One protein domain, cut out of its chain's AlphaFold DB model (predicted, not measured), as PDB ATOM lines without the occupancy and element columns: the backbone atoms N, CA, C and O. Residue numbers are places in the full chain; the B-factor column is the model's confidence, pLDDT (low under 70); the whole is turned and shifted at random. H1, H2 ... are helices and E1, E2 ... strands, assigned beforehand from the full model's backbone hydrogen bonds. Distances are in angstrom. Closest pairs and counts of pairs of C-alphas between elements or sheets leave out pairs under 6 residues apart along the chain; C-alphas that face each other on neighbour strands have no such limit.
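What this domain is: This is residues 11 to 118 of the 123 residues of an uncharacterized protein of Candidatus Peregrinibacteria bacterium CG10_big_fil_rev_8_21_14_0_10_36_19 (UniProt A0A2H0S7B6). One long helix, H1, lies slantwise over one face of a twisted sheet of strands, and the other face of the sheet is bare. Four long strands, E1 to E4, make the sheet; E2, E3 and E4 bend sharply partway along, and their far ends turn away from H1, while the short E5 lines the edge beside E4. The printed part has 108 residues, with one named helix followed by five named strands; the sheet's order is E1, E2, E3, E4, E5, antiparallel throughout, and the class is mixed, helices and strands. The whole is loose, with a radius of gyration of the C-alphas of 16.5 A and spans of 50, 34 and 21 A.

Where its parts are: H1, residues 11 to 34, begins at C-alpha 11 at (226.755, 41.226, -70.045) and is 34.4 A long from first to last C-alpha. E1, residues 39 to 50, is 33.4 A long and begins at C-alpha 39 at (196.977, 33.562, -86.480). E2, residues 53 to 67, measures 39.5 A, and E3, residues 70 to 84, measures 39.6 A. E4, residues 91 to 108, is the longest strand at 41.8 A. E5, residues 115 to 117, measures 6.2 A and ends at C-alpha 117 at (208.893, 21.183, -80.530).

How they stand to each other: The five strands form a meander, each strand the antiparallel neighbour of the one before, and each successive pair is a hairpin. Between E1 and E2, N 44 and O 60 are 2.8 A apart, within hydrogen-bond range. Between E2 and E3, N 63 and O 74 are within range at 2.8 A. Between E3 and E4, N 75 and O 103 are within range at 2.8 A. Between E4 and E5, N 115 and O 106 are within range at 2.8 A. E2 bends by 68 degrees at residue 57, E3 by 67 degrees at residue 80 and E4 by 89 degrees at residue 96. H1 is on the sheet at a height of 9.2 A, two layers with the helix on one face. It lies over E2, E3 and E4, and runs slantwise to the strands, only just, at 32 degrees to E4 on the local plane. The closest C-alphas of H1 and E4 are those of Ala 18 and Ile 100, 6.0 A apart. In H1 every O i to N i+4 pair is within hydrogen-bond range. E1 and E4 are apart.

The domain as a whole: The two C-alphas farthest apart are those of Gly 36 and His 88, at 50.6 A. The printed part has no cut and no long link. The mean pLDDT of the printed part is 76.2; the residues under 70 are 11 to 20, 36, 50, 84 to 92, 96 to 97 and 118.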
ATOM      1  N   ARG A  11     227.934  40.373 -69.856       43.19
ATOM      2  CA  ARG A  11     226.755  41.226 -70.045       43.19
ATOM      3  C   ARG A  11     226.339  41.420 -71.504       43.19
ATOM      4  O   ARG A  11     225.165  41.261 -71.789       43.19
ATOM      5  N   GLU A  12     227.264  41.728 -72.410       43.41
ATOM      6  CA  GLU A  12     226.930  41.958 -73.825       43.41
ATOM      7  C   GLU A  12     226.429  40.673 -74.495       43.41
ATOM      8  O   GLU A  12     225.564  40.719 -75.362       43.41
ATOM      9  N   ILE A  13     226.927  39.511 -74.061       48.03
ATOM     10  CA  ILE A  13     226.557  38.206 -74.621       48.03
ATOM     11  C   ILE A  13     225.138  37.805 -74.188       48.03
ATOM     12  O   ILE A  13     224.371  37.302 -75.007       48.03
ATOM     13  N   ASP A  14     224.780  38.038 -72.922       49.06
ATOM     14  CA  ASP A  14     223.443  37.752 -72.386       49.06
ATOM     15  C   ASP A  14     222.373  38.682 -72.984       49.06
ATOM     16  O   ASP A  14     221.321  38.199 -73.402       49.06
ATOM     17  N   ASP A  15     222.668  39.983 -73.114       50.19
ATOM     18  CA  ASP A  15     221.788  40.961 -73.776       50.19
ATOM     19  C   ASP A  15     221.576  40.606 -75.255       50.19
ATOM     20  O   ASP A  15     220.445  40.537 -75.729       50.19
ATOM     21  N   THR A  16     222.655  40.267 -75.974       54.22
ATOM     22  CA  THR A  16     222.580  39.862 -77.391       54.22
ATOM     23  C   THR A  16     221.795  38.563 -77.568       54.22
ATOM     24  O   THR A  16     221.103  38.384 -78.568       54.22
ATOM     25  N   ARG A  17     221.871  37.639 -76.604       59.00
ATOM     26  CA  ARG A  17     221.147  36.363 -76.668       59.00
ATOM     27  C   ARG A  17     219.663  36.523 -76.346       59.00
ATOM     28  O   ARG A  17     218.855  35.822 -76.950       59.00
ATOM     29  N   ALA A  18     219.302  37.415 -75.424       58.94
ATOM     30  CA  ALA A  18     217.909  37.774 -75.170       58.94
ATOM     31  C   ALA A  18     217.320  38.525 -76.374       58.94
ATOM     32  O   ALA A  18     216.328  38.067 -76.935       58.94
ATOM     33  N   ALA A  19     217.990  39.575 -76.856       60.66
ATOM     34  CA  ALA A  19     217.578  40.311 -78.053       60.66
ATOM     35  C   ALA A  19     217.450  39.388 -79.278       60.66
ATOM     36  O   ALA A  19     216.421  39.376 -79.943       60.66
ATOM     37  N   GLY A  20     218.428  38.505 -79.510       66.75
ATOM     38  CA  GLY A  20     218.379  37.536 -80.608       66.75
ATOM     39  C   GLY A  20     217.229  36.527 -80.502       66.75
ATOM     40  O   GLY A  20     216.732  36.062 -81.524       66.75
ATOM     41  N   ARG A  21     216.769  36.196 -79.286       70.94
ATOM     42  CA  ARG A  21     215.570  35.365 -79.079       70.94
ATOM     43  C   ARG A  21     214.285  36.137 -79.366       70.94
ATOM     44  O   ARG A  21     213.341  35.554 -79.885       70.94
ATOM     45  N   GLU A  22     214.244  37.420 -79.036       70.69
ATOM     46  CA  GLU A  22     213.097  38.279 -79.331       70.69
ATOM     47  C   GLU A  22     212.925  38.494 -80.836       70.69
ATOM     48  O   GLU A  22     211.850  38.220 -81.369       70.69
ATOM     49  N   ASP A  23     214.010  38.836 -81.535       73.88
ATOM     50  CA  ASP A  23     214.050  38.899 -82.999       73.88
ATOM     51  C   ASP A  23     213.640  37.562 -83.629       73.88
ATOM     52  O   ASP A  23     212.837  37.518 -84.559       73.88
ATOM     53  N   ALA A  24     214.142  36.444 -83.098       73.56
ATOM     54  CA  ALA A  24     213.757  35.109 -83.540       73.56
ATOM     55  C   ALA A  24     212.250  34.844 -83.395       73.56
ATOM     56  O   ALA A  24     211.640  34.276 -84.303       73.56
ATOM     57  N   PHE A  25     211.643  35.244 -82.275       80.75
ATOM     58  CA  PHE A  25     210.204  35.103 -82.066       80.75
ATOM     59  C   PHE A  25     209.411  35.926 -83.084       80.75
ATOM     60  O   PHE A  25     208.528  35.380 -83.746       80.75
ATOM     61  N   GLU A  26     209.752  37.205 -83.248       82.06
ATOM     62  CA  GLU A  26     209.094  38.102 -84.206       82.06
ATOM     63  C   GLU A  26     209.228  37.565 -85.638       82.06
ATOM     64  O   GLU A  26     208.225  37.437 -86.338       82.06
ATOM     65  N   LEU A  27     210.422  37.114 -86.040       81.44
ATOM     66  CA  LEU A  27     210.662  36.499 -87.349       81.44
ATOM     67  C   LEU A  27     209.807  35.247 -87.580       81.44
ATOM     68  O   LEU A  27     209.294  35.040 -88.684       81.44
ATOM     69  N   ILE A  28     209.645  34.394 -86.563       79.62
ATOM     70  CA  ILE A  28     208.774  33.214 -86.652       79.62
ATOM     71  C   ILE A  28     207.321  33.660 -86.844       79.62
ATOM     72  O   ILE A  28     206.649  33.157 -87.746       79.62
ATOM     73  N   VAL A  29     206.845  34.624 -86.053       83.12
ATOM     74  CA  VAL A  29     205.475  35.152 -86.143       83.12
ATOM     75  C   VAL A  29     205.211  35.798 -87.502       83.12
ATOM     76  O   VAL A  29     204.187  35.507 -88.124       83.12
ATOM     77  N   GLU A  30     206.127  36.623 -88.004       84.06
ATOM     78  CA  GLU A  30     206.031  37.228 -89.335       84.06
ATOM     79  C   GLU A  30     205.969  36.165 -90.429       84.06
ATOM     80  O   GLU A  30     205.127  36.238 -91.329       84.06
ATOM     81  N   ARG A  31     206.808  35.127 -90.329       80.62
ATOM     82  CA  ARG A  31     206.808  34.026 -91.291       80.62
ATOM     83  C   ARG A  31     205.488  33.266 -91.276       80.62
ATOM     84  O   ARG A  31     204.984  32.946 -92.348       80.62
ATOM     85  N   ILE A  32     204.905  33.020 -90.100       80.62
ATOM     86  CA  ILE A  32     203.589  32.378 -89.961       80.62
ATOM     87  C   ILE A  32     202.501  33.261 -90.579       80.62
ATOM     88  O   ILE A  32     201.752  32.782 -91.432       80.62
ATOM     89  N   LYS A  33     202.449  34.554 -90.235       81.38
ATOM     90  CA  LYS A  33     201.485  35.508 -90.819       81.38
ATOM     91  C   LYS A  33     201.616  35.568 -92.349       81.38
ATOM     92  O   LYS A  33     200.611  35.611 -93.054       81.38
ATOM     93  N   GLY A  34     202.838  35.466 -92.874       79.38
ATOM     94  CA  GLY A  34     203.122  35.405 -94.311       79.38
ATOM     95  C   GLY A  34     202.633  34.137 -95.025       79.38
ATOM     96  O   GLY A  34     202.451  34.166 -96.241       79.38
ATOM     97  N   THR A  35     202.379  33.034 -94.308       76.12
ATOM     98  CA  THR A  35     201.811  31.803 -94.903       76.12
ATOM     99  C   THR A  35     200.309  31.893 -95.180       76.12
ATOM    100  O   THR A  35     199.769  31.020 -95.859       76.12
ATOM    101  N   GLY A  36     199.633  32.933 -94.678       69.81
ATOM    102  CA  GLY A  36     198.179  33.075 -94.773       69.81
ATOM    103  C   GLY A  36     197.403  32.163 -93.817       69.81
ATOM    104  O   GLY A  36     196.201  31.988 -94.001       69.81
ATOM    105  N   ALA A  37     198.078  31.570 -92.825       76.06
ATOM    106  CA  ALA A  37     197.423  30.867 -91.728       76.06
ATOM    107  C   ALA A  37     196.584  31.843 -90.889       76.06
ATOM    108  O   ALA A  37     196.922  33.022 -90.774       76.06
ATOM    109  N   ASP A  38     195.508  31.341 -90.287       78.00
ATOM    110  CA  ASP A  38     194.783  32.090 -89.263       78.00
ATOM    111  C   ASP A  38     195.668  32.132 -88.011       78.00
ATOM    112  O   ASP A  38     196.091  31.083 -87.513       78.00
ATOM    113  N   VAL A  39     196.047  33.340 -87.591       84.06
ATOM    114  CA  VAL A  39     196.977  33.562 -86.480       84.06
ATOM    115  C   VAL A  39     196.258  34.334 -85.393       84.06
ATOM    116  O   VAL A  39     195.912  35.503 -85.577       84.06
ATOM    117  N   GLU A  40     196.103  33.701 -84.242       87.31
ATOM    118  CA  GLU A  40     195.645  34.347 -83.024       87.31
ATOM    119  C   GLU A  40     196.868  34.726 -82.184       87.31
ATOM    120  O   GLU A  40     197.648  33.866 -81.790       87.31
ATOM    121  N   ASP A  41     197.059  36.021 -81.943       87.06
ATOM    122  CA  ASP A  41     198.225  36.591 -81.259       87.06
ATOM    123  C   ASP A  41     197.753  37.352 -80.021       87.06
ATOM    124  O   ASP A  41     197.119  38.404 -80.128       87.06
ATOM    125  N   VAL A  42     198.016  36.786 -78.844       87.38
ATOM    126  CA  VAL A  42     197.508  37.284 -77.563       87.38
ATOM    127  C   VAL A  42     198.667  37.524 -76.606       87.38
ATOM    128  O   VAL A  42     199.371  36.593 -76.214       87.38
ATOM    129  N   SER A  43     198.825  38.773 -76.171       86.94
ATOM    130  CA  SER A  43     199.732  39.147 -75.084       86.94
ATOM    131  C   SER A  43     198.971  39.272 -73.769       86.94
ATOM    132  O   SER A  43     197.924  39.912 -73.692       86.94
ATOM    133  N   THR A  44     199.520  38.663 -72.726       87.25
ATOM    134  CA  THR A  44     199.003  38.674 -71.355       87.25
ATOM    135  C   THR A  44     200.139  38.979 -70.382       87.25
ATOM    136  O   THR A  44     201.252  38.494 -70.599       87.25
ATOM    137  N   PRO A  45     199.894  39.739 -69.308       85.44
ATOM    138  CA  PRO A  45     200.891  39.910 -68.261       85.44
ATOM    139  C   PRO A  45     201.200  38.566 -67.586       85.44
ATOM    140  O   PRO A  45     200.323  37.713 -67.414       85.44
ATOM    141  N   LEU A  46     202.477  38.346 -67.269       84.94
ATOM    142  CA  LEU A  46     202.948  37.146 -66.587       84.94
ATOM    143  C   LEU A  46     202.997  37.428 -65.089       84.94
ATOM    144  O   LEU A  46     203.811  38.229 -64.636       84.94
ATOM    145  N   PHE A  47     202.163  36.724 -64.332       79.69
ATOM    146  CA  PHE A  47     202.138  36.815 -62.879       79.69
ATOM    147  C   PHE A  47     202.816  35.609 -62.242       79.69
ATOM    148  O   PHE A  47     202.759  34.489 -62.760       79.69
ATOM    149  N   VAL A  48     203.438  35.845 -61.094       76.62
ATOM    150  CA  VAL A  48     203.878  34.797 -60.180       76.62
ATOM    151  C   VAL A  48     203.187  34.994 -58.834       76.62
ATOM    152  O   VAL A  48     203.098  36.114 -58.330       76.62
ATOM    153  N   GLU A  49     202.701  33.901 -58.256       71.50
ATOM    154  CA  GLU A  49     202.086  33.911 -56.930       71.50
ATOM    155  C   GLU A  49     203.174  33.962 -55.850       71.50
ATOM    156  O   GLU A  49     204.057  33.094 -55.771       71.50
ATOM    157  N   ILE A  50     203.112  34.992 -55.007       68.69
ATOM    158  CA  ILE A  50     203.982  35.176 -53.848       68.69
ATOM    159  C   ILE A  50     203.094  35.258 -52.614       68.69
ATOM    160  O   ILE A  50     202.538  36.304 -52.300       68.69
ATOM    161  N   ASP A  51     203.010  34.142 -51.894       70.94
ATOM    162  CA  ASP A  51     202.196  34.010 -50.685       70.94
ATOM    163  C   ASP A  51     200.703  34.270 -50.980       70.94
ATOM    164  O   ASP A  51     200.050  33.356 -51.481       70.94
ATOM    165  N   GLU A  52     200.170  35.465 -50.703       71.12
ATOM    166  CA  GLU A  52     198.765  35.848 -50.966       71.12
ATOM    167  C   GLU A  52     198.628  36.948 -52.040       71.12
ATOM    168  O   GLU A  52     197.515  37.383 -52.341       71.12
ATOM    169  N   ASP A  53     199.743  37.383 -52.635       70.88
ATOM    170  CA  ASP A  53     199.806  38.464 -53.618       70.88
ATOM    171  C   ASP A  53     200.295  37.947 -54.984       70.88
ATOM    172  O   ASP A  53     201.217  37.131 -55.088       70.88
ATOM    173  N   GLU A  54     199.700  38.457 -56.063       73.12
ATOM    174  CA  GLU A  54     200.145  38.212 -57.437       73.12
ATOM    175  C   GLU A  54     201.074  39.341 -57.883       73.12
ATOM    176  O   GLU A  54     200.701  40.516 -57.872       73.12
ATOM    177  N   PHE A  55     202.289  38.993 -58.304       76.56
ATOM    178  CA  PHE A  55     203.256  39.965 -58.803       76.56
ATOM    179  C   PHE A  55     203.472  39.789 -60.297       76.56
ATOM    180  O   PHE A  55     203.816  38.702 -60.762       76.56
ATOM    181  N   GLU A  56     203.302  40.877 -61.045       81.31
ATOM    182  CA  GLU A  56     203.656  40.930 -62.459       81.31
ATOM    183  C   GLU A  56     205.181  40.872 -62.594       81.31
ATOM    184  O   GLU A  56     205.904  41.733 -62.091       81.31
ATOM    185  N   VAL A  57     205.673  39.815 -63.236       81.88
ATOM    186  CA  VAL A  57     207.106  39.552 -63.432       81.88
ATOM    187  C   VAL A  57     207.545  39.698 -64.883       81.88
ATOM    188  O   VAL A  57     208.724  39.510 -65.184       81.88
ATOM    189  N   GLY A  58     206.621  40.047 -65.776       84.31
ATOM    190  CA  GLY A  58     206.900  40.350 -67.173       84.31
ATOM    191  C   GLY A  58     205.702  40.053 -68.067       84.31
ATOM    192  O   GLY A  58     204.552  40.251 -67.680       84.31
ATOM    193  N   GLU A  59     205.965  39.530 -69.262       87.38
ATOM    194  CA  GLU A  59     204.954  39.336 -70.301       87.38
ATOM    195  C   GLU A  59     204.952  37.899 -70.833       87.38
ATOM    196  O   GLU A  59     205.994  37.286 -71.085       87.38
ATOM    197  N   LYS A  60     203.754  37.369 -71.068       87.75
ATOM    198  CA  LYS A  60     203.515  36.143 -71.818       87.75
ATOM    199  C   LYS A  60     202.750  36.465 -73.098       87.75
ATOM    200  O   LYS A  60     201.591  36.866 -73.045       87.75
ATOM    201  N   ARG A  61     203.353  36.173 -74.243       88.81
ATOM    202  CA  ARG A  61     202.717  36.242 -75.558       88.81
ATOM    203  C   ARG A  61     202.477  34.837 -76.090       88.81
ATOM    204  O   ARG A  61     203.376  33.999 -76.057       88.81
ATOM    205  N   VAL A  62     201.263  34.556 -76.537       88.50
ATOM    206  CA  VAL A  62     200.857  33.262 -77.091       88.50
ATOM    207  C   VAL A  62     200.350  33.488 -78.499       88.50
ATOM    208  O   VAL A  62     199.458  34.301 -78.716       88.50
ATOM    209  N   VAL A  63     200.930  32.757 -79.441       88.00
ATOM    210  CA  VAL A  63     200.568  32.792 -80.850       88.00
ATOM    211  C   VAL A  63     200.063  31.414 -81.243       88.00
ATOM    212  O   VAL A  63     200.840  30.462 -81.317       88.00
ATOM    213  N   ASN A  64     198.761  31.304 -81.482       88.69
ATOM    214  CA  ASN A  64     198.125  30.091 -81.973       88.69
ATOM    215  C   ASN A  64     197.932  30.194 -83.481       88.69
ATOM    216  O   ASN A  64     197.481  31.219 -83.988       88.69
ATOM    217  N   PHE A  65     198.274  29.135 -84.202       87.12
ATOM    218  CA  PHE A  65     198.070  29.076 -85.644       87.12
ATOM    219  C   PHE A  65     197.903  27.635 -86.107       87.12
ATOM    220  O   PHE A  65     198.518  26.722 -85.558       87.12
ATOM    221  N   SER A  66     197.116  27.427 -87.157       84.25
ATOM    222  CA  SER A  66     196.922  26.101 -87.744       84.25
ATOM    223  C   SER A  66     197.546  26.045 -89.133       84.25
ATOM    224  O   SER A  66     197.309  26.911 -89.975       84.25
ATOM    225  N   LEU A  67     198.342  25.011 -89.399       81.94
ATOM    226  CA  LEU A  67     199.026  24.826 -90.676       81.94
ATOM    227  C   LEU A  67     199.049  23.342 -91.061       81.94
ATOM    228  O   LEU A  67     199.448  22.491 -90.271       81.94
ATOM    229  N   ASN A  68     198.638  23.024 -92.293       79.81
ATOM    230  CA  ASN A  68     198.664  21.661 -92.855       79.81
ATOM    231  C   ASN A  68     197.986  20.578 -91.979       79.81
ATOM    232  O   ASN A  68     198.453  19.441 -91.937       79.81
ATOM    233  N   GLY A  69     196.894  20.909 -91.279       79.19
ATOM    234  CA  GLY A  69     196.190  19.960 -90.398       79.19
ATOM    235  C   GLY A  69     196.878  19.720 -89.046       79.19
ATOM    236  O   GLY A  69     196.596  18.732 -88.365       79.19
ATOM    237  N   PHE A  70     197.787  20.610 -88.655       83.94
ATOM    238  CA  PHE A  70     198.366  20.671 -87.319       83.94
ATOM    239  C   PHE A  70     198.048  22.024 -86.693       83.94
ATOM    240  O   PHE A  70     198.137  23.053 -87.361       83.94
ATOM    241  N   ASP A  71     197.712  22.004 -85.413       86.88
ATOM    242  CA  ASP A  71     197.592  23.189 -84.579       86.88
ATOM    243  C   ASP A  71     198.936  23.438 -83.901       86.88
ATOM    244  O   ASP A  71     199.571  22.520 -83.376       86.88
ATOM    245  N   PHE A  72     199.384  24.681 -83.915       86.75
ATOM    246  CA  PHE A  72     200.622  25.117 -83.301       86.75
ATOM    247  C   PHE A  72     200.329  26.204 -82.273       86.75
ATOM    248  O   PHE A  72     199.487  27.070 -82.486       86.75
ATOM    249  N   GLU A  73     201.057  26.152 -81.165       89.19
ATOM    250  CA  GLU A  73     201.029  27.138 -80.091       89.19
ATOM    251  C   GLU A  73     202.472  27.571 -79.841       89.19
ATOM    252  O   GLU A  73     203.286  26.813 -79.309       89.19
ATOM    253  N   LEU A  74     202.810  28.787 -80.253       87.19
ATOM    254  CA  LEU A  74     204.088  29.415 -79.960       87.19
ATOM    255  C   LEU A  74     203.905  30.330 -78.750       87.19
ATOM    256  O   LEU A  74     203.277  31.380 -78.829       87.19
ATOM    257  N   THR A  75     204.455  29.930 -77.612       86.06
ATOM    258  CA  THR A  75     204.419  30.716 -76.379       86.06
ATOM    259  C   THR A  75     205.777  31.360 -76.138       86.06
ATOM    260  O   THR A  75     206.771  30.655 -75.981       86.06
ATOM    261  N   ARG A  76     205.814  32.685 -76.017       85.69
ATOM    262  CA  ARG A  76     206.949  33.452 -75.498       85.69
ATOM    263  C   ARG A  76     206.631  33.941 -74.098       85.69
ATOM    264  O   ARG A  76     205.588  34.538 -73.857       85.69
ATOM    265  N   LYS A  77     207.540  33.689 -73.170       84.25
ATOM    266  CA  LYS A  77     207.533  34.240 -71.817       84.25
ATOM    267  C   LYS A  77     208.790  35.073 -71.664       84.25
ATOM    268  O   LYS A  77     209.881  34.555 -71.884       84.25
ATOM    269  N   SER A  78     208.626  36.333 -71.308       83.38
ATOM    270  CA  SER A  78     209.714  37.189 -70.866       83.38
ATOM    271  C   SER A  78     209.519  37.484 -69.402       83.38
ATOM    272  O   SER A  78     208.518  38.076 -69.012       83.38
ATOM    273  N   GLU A  79     210.478  37.044 -68.604       81.62
ATOM    274  CA  GLU A  79     210.557  37.366 -67.190       81.62
ATOM    275  C   GLU A  79     211.595  38.476 -67.029       81.62
ATOM    276  O   GLU A  79     212.780  38.283 -67.308       81.62
ATOM    277  N   GLU A  80     211.152  39.646 -66.593       78.62
ATOM    278  CA  GLU A  80     212.000  40.794 -66.257       78.62
ATOM    279  C   GLU A  80     212.350  40.814 -64.772       78.62
ATOM    280  O   GLU A  80     213.305  41.464 -64.357       78.62
ATOM    281  N   PHE A  81     211.609  40.062 -63.963       77.88
ATOM    282  CA  PHE A  81     211.798  39.981 -62.527       77.88
ATOM    283  C   PHE A  81     211.958  38.528 -62.092       77.88
ATOM    284  O   PHE A  81     211.420  37.602 -62.695       77.88
ATOM    285  N   THR A  82     212.718  38.315 -61.025       72.31
ATOM    286  CA  THR A  82     212.861  37.005 -60.401       72.31
ATOM    287  C   THR A  82     212.628  37.103 -58.907       72.31
ATOM    288  O   THR A  82     212.911  38.113 -58.265       72.31
ATOM    289  N   LEU A  83     212.110  36.019 -58.352       70.81
ATOM    290  CA  LEU A  83     211.944  35.852 -56.923       70.81
ATOM    291  C   LEU A  83     213.241  35.345 -56.310       70.81
ATOM    292  O   LEU A  83     213.649  34.211 -56.568       70.81
ATOM    293  N   GLN A  84     213.869  36.166 -55.472       64.75
ATOM    294  CA  GLN A  84     214.969  35.726 -54.621       64.75
ATOM    295  C   GLN A  84     214.544  35.699 -53.154       64.75
ATOM    296  O   GLN A  84     213.738  36.505 -52.696       64.75
ATOM    297  N   GLY A  85     215.087  34.733 -52.414       60.62
ATOM    298  CA  GLY A  85     214.808  34.544 -50.992       60.62
ATOM    299  C   GLY A  85     214.475  33.099 -50.622       60.62
ATOM    300  O   GLY A  85     214.112  32.284 -51.466       60.62
ATOM    301  N   ALA A  86     214.612  32.776 -49.337       54.28
ATOM    302  CA  ALA A  86     214.244  31.484 -48.762       54.28
ATOM    303  C   ALA A  86     213.338  31.702 -47.539       54.28
ATOM    304  O   ALA A  86     213.595  32.584 -46.717       54.28
ATOM    305  N   GLY A  87     212.282  30.896 -47.403       59.94
ATOM    306  CA  GLY A  87     211.285  31.050 -46.334       59.94
ATOM    307  C   GLY A  87     210.399  32.291 -46.520       59.94
ATOM    308  O   GLY A  87     210.014  32.608 -47.639       59.94
ATOM    309  N   HIS A  88     210.096  33.004 -45.430       56.41
ATOM    310  CA  HIS A  88     209.174  34.158 -45.390       56.41
ATOM    311  C   HIS A  88     209.776  35.499 -45.860       56.41
ATOM    312  O   HIS A  88     209.193  36.555 -45.636       56.41
ATOM    313  N   LYS A  89     210.976  35.497 -46.452       58.56
ATOM    314  CA  LYS A  89     211.630  36.704 -46.982       58.56
ATOM    315  C   LYS A  89     211.886  36.524 -48.468       58.56
ATOM    316  O   LYS A  89     213.033  36.370 -48.877       58.56
ATOM    317  N   LYS A  90     210.808  36.454 -49.244       65.50
ATOM    318  CA  LYS A  90     210.875  36.540 -50.700       65.50
ATOM    319  C   LYS A  90     210.804  38.012 -51.079       65.50
ATOM    320  O   LYS A  90     209.930  38.726 -50.596       65.50
ATOM    321  N   HIS A  91     211.725  38.463 -51.913       67.25
ATOM    322  CA  HIS A  91     211.684  39.795 -52.501       67.25
ATOM    323  C   HIS A  91     211.850  39.677 -54.015       67.25
ATOM    324  O   HIS A  91     212.509  38.768 -54.528       67.25
ATOM    325  N   VAL A  92     211.190  40.581 -54.731       69.19
ATOM    326  CA  VAL A  92     211.259  40.657 -56.187       69.19
ATOM    327  C   VAL A  92     212.530  41.418 -56.552       69.19
ATOM    328  O   VAL A  92     212.704  42.568 -56.146       69.19
ATOM    329  N   GLU A  93     213.432  40.783 -57.296       71.31
ATOM    330  CA  GLU A  93     214.593  41.447 -57.888       71.31
ATOM    331  C   GLU A  93     214.401  41.576 -59.393       71.31
ATOM    332  O   GLU A  93     214.070  40.604 -60.073       71.31
ATOM    333  N   ALA A  94     214.647  42.774 -59.921       70.31
ATOM    334  CA  ALA A  94     214.743  42.968 -61.359       70.31
ATOM    335  C   ALA A  94     215.922  42.149 -61.900       70.31
ATOM    336  O   ALA A  94     217.054  42.232 -61.405       70.31
ATOM    337  N   LEU A  95     215.654  41.345 -62.920       70.12
ATOM    338  CA  LEU A  95     216.684  40.652 -63.661       70.12
ATOM    339  C   LEU A  95     217.512  41.682 -64.429       70.12
ATOM    340  O   LEU A  95     216.999  42.641 -64.998       70.12
ATOM    341  N   LYS A  96     218.831  41.479 -64.446       66.94
ATOM    342  CA  LYS A  96     219.739  42.338 -65.223       66.94
ATOM    343  C   LYS A  96     219.511  42.204 -66.729       66.94
ATOM    344  O   LYS A  96     219.803  43.148 -67.447       66.94
ATOM    345  N   THR A  97     219.027  41.044 -67.159       67.75
ATOM    346  CA  THR A  97     218.632  40.725 -68.528       67.75
ATOM    347  C   THR A  97     217.321  39.946 -68.482       67.75
ATOM    348  O   THR A  97     217.210  39.020 -67.668       67.75
ATOM    349  N   PRO A  98     216.337  40.286 -69.329       71.81
ATOM    350  CA  PRO A  98     215.076  39.567 -69.369       71.81
ATOM    351  C   PRO A  98     215.322  38.108 -69.755       71.81
ATOM    352  O   PRO A  98     216.046  37.790 -70.704       71.81
ATOM    353  N   ARG A  99     214.720  37.187 -69.004       77.88
ATOM    354  CA  ARG A  99     214.739  35.765 -69.337       77.88
ATOM    355  C   ARG A  99     213.645  35.498 -70.347       77.88
ATOM    356  O   ARG A  99     212.474  35.402 -69.998       77.88
ATOM    357  N   ILE A 100     214.055  35.345 -71.598       77.06
ATOM    358  CA  ILE A 100     213.151  34.996 -72.686       77.06
ATOM    359  C   ILE A 100     213.166  33.481 -72.880       77.06
ATOM    360  O   ILE A 100     214.198  32.883 -73.217       77.06
ATOM    361  N   ASN A 101     212.005  32.870 -72.662       80.56
ATOM    362  CA  ASN A 101     211.722  31.469 -72.918       80.56
ATOM    363  C   ASN A 101     210.674  31.369 -74.027       80.56
ATOM    364  O   ASN A 101     209.580  31.923 -73.909       80.56
ATOM    365  N   ILE A 102     211.020  30.673 -75.102       81.12
ATOM    366  CA  ILE A 102     210.143  30.457 -76.246       81.12
ATOM    367  C   ILE A 102     209.905  28.959 -76.342       81.12
ATOM    368  O   ILE A 102     210.849  28.175 -76.398       81.12
ATOM    369  N   VAL A 103     208.637  28.570 -76.358       84.12
ATOM    370  CA  VAL A 103     208.208  27.183 -76.477       84.12
ATOM    371  C   VAL A 103     207.262  27.100 -77.656       84.12
ATOM    372  O   VAL A 103     206.207  27.731 -77.650       84.12
ATOM    373  N   LEU A 104     207.619  26.296 -78.650       84.25
ATOM    374  CA  LEU A 104     206.699  25.904 -79.702       84.25
ATOM    375  C   LEU A 104     206.080  24.565 -79.323       84.25
ATOM    376  O   LEU A 104     206.775  23.619 -78.959       84.25
ATOM    377  N   ARG A 105     204.763  24.467 -79.408       87.06
ATOM    378  CA  ARG A 105     204.036  23.213 -79.255       87.06
ATOM    379  C   ARG A 105     203.281  22.955 -80.539       87.06
ATOM    380  O   ARG A 105     202.755  23.877 -81.150       87.06
ATOM    381  N   LYS A 106     203.233  21.696 -80.945       88.00
ATOM    382  CA  LYS A 106     202.415  21.234 -82.060       88.00
ATOM    383  C   LYS A 106     201.441  20.183 -81.572       88.00
ATOM    384  O   LYS A 106     201.758  19.376 -80.699       88.00
ATOM    385  N   LYS A 107     200.276  20.151 -82.184       88.50
ATOM    386  CA  LYS A 107     199.222  19.188 -81.935       88.50
ATOM    387  C   LYS A 107     198.673  18.759 -83.284       88.50
ATOM    388  O   LYS A 107     198.378  19.582 -84.142       88.50
ATOM    389  N   ALA A 108     198.586  17.454 -83.509       85.56
ATOM    390  CA  ALA A 108     197.907  16.953 -84.697       85.56
ATOM    391  C   ALA A 108     196.401  17.197 -84.557       85.56
ATOM    392  O   ALA A 108     195.871  16.990 -83.467       85.56
ATOM    393  N   GLN A 109     195.715  17.538 -85.650       75.94
ATOM    394  CA  GLN A 109     194.266  17.803 -85.681       75.94
ATOM    395  C   GLN A 109     193.413  16.750 -84.945       75.94
ATOM    396  O   GLN A 109     192.364  17.067 -84.389       75.94
ATOM    397  N   PHE A 110     193.846  15.485 -84.943       78.25
ATOM    398  CA  PHE A 110     193.118  14.365 -84.330       78.25
ATOM    399  C   PHE A 110     193.684  13.911 -82.979       78.25
ATOM    400  O   PHE A 110     193.155  12.979 -82.375       78.25
ATOM    401  N   SER A 111     194.764  14.533 -82.510       80.12
ATOM    402  CA  SER A 111     195.389  14.226 -81.225       80.12
ATOM    403  C   SER A 111     194.921  15.220 -80.170       80.12
ATOM    404  O   SER A 111     194.680  16.380 -80.484       80.12
ATOM    405  N   GLN A 112     194.813  14.800 -78.912       80.12
ATOM    406  CA  GLN A 112     194.631  15.734 -77.792       80.12
ATOM    407  C   GLN A 112     195.971  16.180 -77.196       80.12
ATOM    408  O   GLN A 112     196.035  17.216 -76.535       80.12
ATOM    409  N   ASP A 113     197.039  15.439 -77.484       83.81
ATOM    410  CA  ASP A 113     198.362  15.655 -76.922       83.81
ATOM    411  C   ASP A 113     199.134  16.754 -77.657       83.81
ATOM    412  O   ASP A 113     199.385  16.672 -78.865       83.81
ATOM    413  N   TRP A 114     199.554  17.763 -76.893       84.94
ATOM    414  CA  TRP A 114     200.491  18.792 -77.333       84.94
ATOM    415  C   TRP A 114     201.926  18.294 -77.192       84.94
ATOM    416  O   TRP A 114     202.394  18.003 -76.089       84.94
ATOM    417  N   GLN A 115     202.648  18.259 -78.303       83.62
ATOM    418  CA  GLN A 115     204.061  17.917 -78.346       83.62
ATOM    419  C   GLN A 115     204.894  19.192 -78.338       83.62
ATOM    420  O   GLN A 115     204.697  20.060 -79.185       83.62
ATOM    421  N   VAL A 116     205.831  19.302 -77.398       83.81
ATOM    422  CA  VAL A 116     206.826  20.377 -77.426       83.81
ATOM    423  C   VAL A 116     207.760  20.126 -78.608       83.81
ATOM    424  O   VAL A 116     208.259  19.015 -78.791       83.81
ATOM    425  N   VAL A 117     207.937  21.148 -79.432       77.62
ATOM    426  CA  VAL A 117     208.893  21.183 -80.530       77.62
ATOM    427  C   VAL A 117     210.094  21.957 -80.027       77.62
ATOM    428  O   VAL A 117     209.961  23.099 -79.590       77.62
ATOM    429  N   ASP A 118     211.250  21.309 -80.065       68.00
ATOM    430  CA  ASP A 118     212.487  21.962 -79.690       68.00
ATOM    431  C   ASP A 118     212.849  23.008 -80.749       68.00
ATOM    432  O   ASP A 118     212.918  22.702 -81.941       68.00
TER     433      ASP A 118